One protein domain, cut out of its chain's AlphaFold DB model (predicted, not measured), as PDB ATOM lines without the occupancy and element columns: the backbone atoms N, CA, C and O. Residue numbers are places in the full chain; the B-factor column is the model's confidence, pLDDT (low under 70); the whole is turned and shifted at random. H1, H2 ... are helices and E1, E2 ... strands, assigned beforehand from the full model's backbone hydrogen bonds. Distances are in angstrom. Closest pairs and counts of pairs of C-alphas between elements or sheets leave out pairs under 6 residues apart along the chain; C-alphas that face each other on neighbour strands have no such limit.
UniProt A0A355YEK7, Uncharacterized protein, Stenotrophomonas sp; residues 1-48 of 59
ATOM      1  N   MET A   1     403.329 323.444 730.228       97.50
ATOM      2  CA  MET A   1     404.060 323.610 731.502       97.50
ATOM      3  C   MET A   1     404.299 325.083 731.722       97.50
ATOM      4  O   MET A   1     404.762 325.730 730.788       97.50
ATOM      5  N   ASP A   2     404.008 325.585 732.913       97.81
ATOM      6  CA  ASP A   2     404.288 326.974 733.279       97.81
ATOM      7  C   ASP A   2     405.572 327.026 734.121       97.81
ATOM      8  O   ASP A   2     405.808 326.143 734.953       97.81
ATOM      9  N   VAL A   3     406.433 328.011 733.849       97.94
ATOM     10  CA  VAL A   3     407.790 328.104 734.414       97.94
ATOM     11  C   VAL A   3     408.003 329.454 735.088       97.94
ATOM     12  O   VAL A   3     407.733 330.501 734.496       97.94
ATOM     13  N   ASP A   4     408.530 329.427 736.310       96.31
ATOM     14  CA  ASP A   4     408.825 330.622 737.099       96.31
ATOM     15  C   ASP A   4     410.172 331.292 736.718       96.31
ATOM     16  O   ASP A   4     410.963 330.746 735.929       96.31
ATOM     17  N   PRO A   5     410.472 332.486 737.269       97.88
ATOM     18  CA  PRO A   5     411.736 333.182 737.018       97.88
ATOM     19  C   PRO A   5     412.984 332.449 737.517       97.88
ATOM     20  O   PRO A   5     414.085 332.720 737.044       97.88
ATOM     21  N   GLN A   6     412.847 331.510 738.451       97.06
ATOM     22  CA  GLN A   6     413.942 330.674 738.939       97.06
ATOM     23  C   GLN A   6     414.163 329.442 738.051       97.06
ATOM     24  O   GLN A   6     415.121 328.703 738.268       97.06
ATOM     25  N   GLY A   7     413.312 329.234 737.042       96.94
ATOM     26  CA  GLY A   7     413.400 328.103 736.129       96.94
ATOM     27  C   GLY A   7     412.752 326.824 736.648       96.94
ATOM     28  O   GLY A   7     413.026 325.748 736.113       96.94
ATOM     29  N   ARG A   8     411.891 326.922 737.666       97.19
ATOM     30  CA  ARG A   8     411.117 325.796 738.190       97.19
ATOM     31  C   ARG A   8     409.781 325.702 737.473       97.19
ATOM     32  O   ARG A   8     409.122 326.710 737.217       97.19
ATOM     33  N   VAL A   9     409.368 324.476 737.176       97.88
ATOM     34  CA  VAL A   9     408.028 324.204 736.655       97.88
ATOM     35  C   VAL A   9     407.027 324.281 737.803       97.88
ATOM     36  O   VAL A   9     407.134 323.536 738.775       97.88
ATOM     37  N   THR A  10     406.056 325.182 737.692       97.06
ATOM     38  CA  THR A  10     405.021 325.419 738.713       97.06
ATOM     39  C   THR A  10     403.690 324.771 738.361       97.06
ATOM     40  O   THR A  10     402.876 324.523 739.249       97.06
ATOM     41  N   HIS A  11     403.473 324.455 737.084       97.94
ATOM     42  CA  HIS A  11     402.274 323.772 736.618       97.94
ATOM     43  C   HIS A  11     402.574 322.854 735.432       97.94
ATOM     44  O   HIS A  11     403.280 323.233 734.489       97.94
ATOM     45  N   VAL A  12     401.998 321.652 735.452       98.00
ATOM     46  CA  VAL A  12     402.063 320.676 734.361       98.00
ATOM     47  C   VAL A  12     400.652 320.236 734.002       98.00
ATOM     48  O   VAL A  12     399.900 319.792 734.863       98.00
ATOM     49  N   GLU A  13     400.342 320.305 732.714       97.62
ATOM     50  CA  GLU A  13     399.079 319.868 732.133       97.62
ATOM     51  C   GLU A  13     399.377 318.936 730.954       97.62
ATOM     52  O   GLU A  13     400.341 319.153 730.210       97.62
ATOM     53  N   VAL A  14     398.559 317.894 730.801       97.19
ATOM     54  CA  VAL A  14     398.566 316.999 729.639       97.19
ATOM     55  C   VAL A  14     397.336 317.320 728.804       97.19
ATOM     56  O   VAL A  14     396.225 316.964 729.188       97.19
ATOM     57  N   GLU A  15     397.553 317.982 727.669       97.00
ATOM     58  CA  GLU A  15     396.478 318.408 726.763       97.00
ATOM     59  C   GLU A  15     395.804 317.220 726.074       97.00
ATOM     60  O   GLU A  15     394.582 317.150 725.996       97.00
ATOM     61  N   VAL A  16     396.609 316.275 725.588       96.19
ATOM     62  CA  VAL A  16     396.156 315.064 724.900       96.19
ATOM     63  C   VAL A  16     397.063 313.913 725.312       96.19
ATOM     64  O   VAL A  16     398.283 314.074 725.403       96.19
ATOM     65  N   ALA A  17     396.471 312.747 725.548       95.81
ATOM     66  CA  ALA A  17     397.185 311.490 725.675       95.81
ATOM     67  C   ALA A  17     396.352 310.380 725.030       95.81
ATOM     68  O   ALA A  17     395.131 310.394 725.095       95.81
ATOM     69  N   GLU A  18     397.018 309.434 724.376       94.12
ATOM     70  CA  GLU A  18     396.378 308.297 723.716       94.12
ATOM     71  C   GLU A  18     397.283 307.067 723.852       94.12
ATOM     72  O   GLU A  18     398.507 307.191 723.965       94.12
ATOM     73  N   GLY A  19     396.698 305.866 723.861       94.00
ATOM     74  CA  GLY A  19     397.443 304.604 723.895       94.00
ATOM     75  C   GLY A  19     398.441 304.513 725.060       94.00
ATOM     76  O   GLY A  19     398.063 304.545 726.232       94.00
ATOM     77  N   VAL A  20     399.739 304.395 724.746       93.19
ATOM     78  CA  VAL A  20     400.826 304.391 725.749       93.19
ATOM     79  C   VAL A  20     400.823 305.681 726.573       93.19
ATOM     80  O   VAL A  20     401.065 305.622 727.776       93.19
ATOM     81  N   GLY A  21     400.497 306.818 725.951       94.25
ATOM     82  CA  GLY A  21     400.410 308.121 726.604       94.25
ATOM     83  C   GLY A  21     399.460 308.118 727.800       94.25
ATOM     84  O   GLY A  21     399.817 308.644 728.852       94.25
ATOM     85  N   GLU A  22     398.302 307.459 727.684       96.06
ATOM     86  CA  GLU A  22     397.353 307.336 728.800       96.06
ATOM     87  C   GLU A  22     397.931 306.504 729.949       96.06
ATOM     88  O   GLU A  22     397.849 306.894 731.113       96.06
ATOM     89  N   ARG A  23     398.626 305.401 729.634       95.56
ATOM     90  CA  ARG A  23     399.265 304.532 730.644       95.56
ATOM     91  C   ARG A  23     400.378 305.234 731.429       95.56
ATOM     92  O   ARG A  23     400.715 304.815 732.539       95.56
ATOM     93  N   ILE A  24     400.991 306.264 730.846       95.31
ATOM     94  CA  ILE A  24     402.104 307.000 731.455       95.31
ATOM     95  C   ILE A  24     401.730 308.418 731.882       95.31
ATOM     96  O   ILE A  24     402.626 309.138 732.318       95.31
ATOM     97  N   ARG A  25     400.458 308.825 731.784       96.62
ATOM     98  CA  ARG A  25     399.998 310.200 732.037       96.62
ATOM     99  C   ARG A  25     400.552 310.769 733.347       96.62
ATOM    100  O   ARG A  25     401.226 311.796 733.329       96.62
ATOM    101  N   ASP A  26     400.390 310.051 734.455       97.25
ATOM    102  CA  ASP A  26     400.875 310.495 735.772       97.25
ATOM    103  C   ASP A  26     402.403 310.598 735.836       97.25
ATOM    104  O   ASP A  26     402.960 311.535 736.411       97.25
ATOM    105  N   ARG A  27     403.107 309.663 735.185       96.94
ATOM    106  CA  ARG A  27     404.575 309.692 735.087       96.94
ATOM    107  C   ARG A  27     405.047 310.874 734.242       96.94
ATOM    108  O   ARG A  27     406.047 311.499 734.583       96.94
ATOM    109  N   ALA A  28     404.329 311.202 733.170       96.00
ATOM    110  CA  ALA A  28     404.616 312.354 732.326       96.00
ATOM    111  C   ALA A  28     404.404 313.675 733.081       96.00
ATOM    112  O   ALA A  28     405.222 314.587 732.935       96.00
ATOM    113  N   ILE A  29     403.368 313.755 733.926       97.75
ATOM    114  CA  ILE A  29     403.126 314.894 734.823       97.75
ATOM    115  C   ILE A  29     404.275 315.035 735.827       97.75
ATOM    116  O   ILE A  29     404.883 316.101 735.917       97.75
ATOM    117  N   ALA A  30     404.632 313.952 736.525       98.19
ATOM    118  CA  ALA A  30     405.734 313.951 737.486       98.19
ATOM    119  C   ALA A  30     407.067 314.359 736.835       98.19
ATOM    120  O   ALA A  30     407.781 315.215 737.355       98.19
ATOM    121  N   ALA A  31     407.375 313.822 735.651       96.81
ATOM    122  CA  ALA A  31     408.563 314.201 734.888       96.81
ATOM    123  C   ALA A  31     408.545 315.673 734.440       96.81
ATOM    124  O   ALA A  31     409.601 316.291 734.301       96.81
ATOM    125  N   GLY A  32     407.363 316.250 734.207       97.25
ATOM    126  CA  GLY A  32     407.214 317.675 733.924       97.25
ATOM    127  C   GLY A  32     407.700 318.540 735.086       97.25
ATOM    128  O   GLY A  32     408.502 319.442 734.867       97.25
ATOM    129  N   TYR A  33     407.321 318.205 736.321       98.19
ATOM    130  CA  TYR A  33     407.768 318.938 737.513       98.19
ATOM    131  C   TYR A  33     409.272 318.796 737.796       98.19
ATOM    132  O   TYR A  33     409.861 319.666 738.429       98.19
ATOM    133  N   LEU A  34     409.908 317.728 737.306       97.62
ATOM    134  CA  LEU A  34     411.359 317.525 737.401       97.62
ATOM    135  C   LEU A  34     412.152 318.263 736.309       97.62
ATOM    136  O   LEU A  34     413.380 318.305 736.368       97.62
ATOM    137  N   THR A  35     411.482 318.819 735.297       97.12
ATOM    138  CA  THR A  35     412.155 319.538 734.208       97.12
ATOM    139  C   THR A  35     412.684 320.881 734.719       97.12
ATOM    140  O   THR A  35     411.948 321.647 735.337       97.12
ATOM    141  N   LEU A  36     413.954 321.183 734.438       94.12
ATOM    142  CA  LEU A  36     414.605 322.431 734.838       94.12
ATOM    143  C   LEU A  36     414.840 323.339 733.634       94.12
ATOM    144  O   LEU A  36     415.272 322.888 732.573       94.12
ATOM    145  N   PHE A  37     414.606 324.631 733.833       97.12
ATOM    146  CA  PHE A  37     414.938 325.688 732.887       97.12
ATOM    147  C   PHE A  37     416.005 326.600 733.505       97.12
ATOM    148  O   PHE A  37     416.077 326.711 734.729       97.12
ATOM    149  N   PRO A  38     416.829 327.296 732.704       97.44
ATOM    150  CA  PRO A  38     417.694 328.341 733.239       97.44
ATOM    151  C   PRO A  38     416.859 329.425 733.941       97.44
ATOM    152  O   PRO A  38     415.763 329.733 733.448       97.44
ATOM    153  N   PRO A  39     417.340 330.023 735.045       97.50
ATOM    154  CA  PRO A  39     416.716 331.204 735.630       97.50
ATOM    155  C   PRO A  39     416.611 332.340 734.608       97.50
ATOM    156  O   PRO A  39     417.524 332.553 733.811       97.50
ATOM    157  N   ASP A  40     415.500 333.066 734.637       97.62
ATOM    158  CA  ASP A  40     415.216 334.190 733.748       97.62
ATOM    159  C   ASP A  40     414.283 335.193 734.452       97.62
ATOM    160  O   ASP A  40     413.074 334.947 734.561       97.62
ATOM    161  N   PRO A  41     414.815 336.335 734.926       96.19
ATOM    162  CA  PRO A  41     414.024 337.366 735.592       96.19
ATOM    163  C   PRO A  41     412.868 337.915 734.747       96.19
ATOM    164  O   PRO A  41     411.856 338.330 735.314       96.19
ATOM    165  N   ALA A  42     412.969 337.893 733.411       96.62
ATOM    166  CA  ALA A  42     411.923 338.414 732.531       96.62
ATOM    167  C   ALA A  42     410.619 337.602 732.623       96.62
ATOM    168  O   ALA A  42     409.542 338.124 732.322       96.62
ATOM    169  N   ARG A  43     410.672 336.355 733.119       95.25
ATOM    170  CA  ARG A  43     409.474 335.524 733.323       95.25
ATOM    171  C   ARG A  43     408.522 336.062 734.389       95.25
ATOM    172  O   ARG A  43     407.369 335.643 734.418       95.25
ATOM    173  N   ALA A  44     408.965 336.998 735.233       93.50
ATOM    174  CA  ALA A  44     408.095 337.651 736.211       93.50
ATOM    175  C   ALA A  44     407.014 338.508 735.533       93.50
ATOM    176  O   ALA A  44     405.902 338.618 736.042       93.50
ATOM    177  N   THR A  45     407.335 339.094 734.377       95.69
ATOM    178  CA  THR A  45     406.408 339.906 733.575       95.69
ATOM    179  C   THR A  45     405.903 339.172 732.340       95.69
ATOM    180  O   THR A  45     404.804 339.451 731.872       95.69
ATOM    181  N   THR A  46     406.686 338.220 731.828       94.44
ATOM    182  CA  THR A  46     406.377 337.465 730.610       94.44
ATOM    183  C   THR A  46     406.494 335.964 730.889       94.44
ATOM    184  O   THR A  46     407.526 335.363 730.584       94.44
ATOM    185  N   PRO A  47     405.469 335.337 731.497       91.38
ATOM    186  CA  PRO A  47     405.533 333.935 731.895       91.38
ATOM    187  C   PRO A  47     405.833 332.999 730.722       91.38
ATOM    188  O   PRO A  47     405.256 333.127 729.639       91.38
ATOM    189  N   LEU A  48     406.706 332.014 730.947       96.81
ATOM    190  CA  LEU A  48     406.991 330.983 729.954       96.81
ATOM    191  C   LEU A  48     405.967 329.850 730.073       96.81
ATOM    192  O   LEU A  48     405.939 329.135 731.075       96.81
TER     193      LEU A  48
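AT A GLANCE: This is residues 1 to 48 of the 59 residues of an uncharacterized protein of Stenotrophomonas sp (UniProt A0A355YEK7). The chain makes a long, loose loop in the outline of a rod, with short helix H1 near one end, short helix H3 near the other, and the longest helix, H2, between them. Strand E1 runs past one end of H2, paired with residues 2 to 3. The printed part has 48 residues, in the order E1, H1, H2, H3; it is mostly helix, with 20 residues in named elements, under half. It is loose, radius of gyration of the C-alphas 12.6 A, spanning 38 by 17 by 11 A.

HOW THE PARTS SIT: In H2, residues 25 to 33, every O i to N i+4 pair is within hydrogen-bond range. Its Tyr 33 and Val 9 of E1, residues 9 to 11, have the closest C-alphas, 5.3 A apart. E1 pairs with no named strand; residues 2 to 3 pair antiparallel with it. H1, residues 20 to 23, and H2 meet only through their tight link. H3, residues 41 to 44, is apart from E1, H1 and H2. H1 and H3 are too short for an O i to N i+4 pair.

IN THESE COORDINATES: H2 is 12.9 A long. C-alpha 9 is at (408.028, 324.204, 736.655), C-alpha 44 at (408.095, 337.651, 736.211).

THE WHOLE: The C-alphas farthest apart, Gly 19 and Pro 41, are 38.5 A apart. The printed part has no cut or long link, and no printed residue is under 70 in pLDDT.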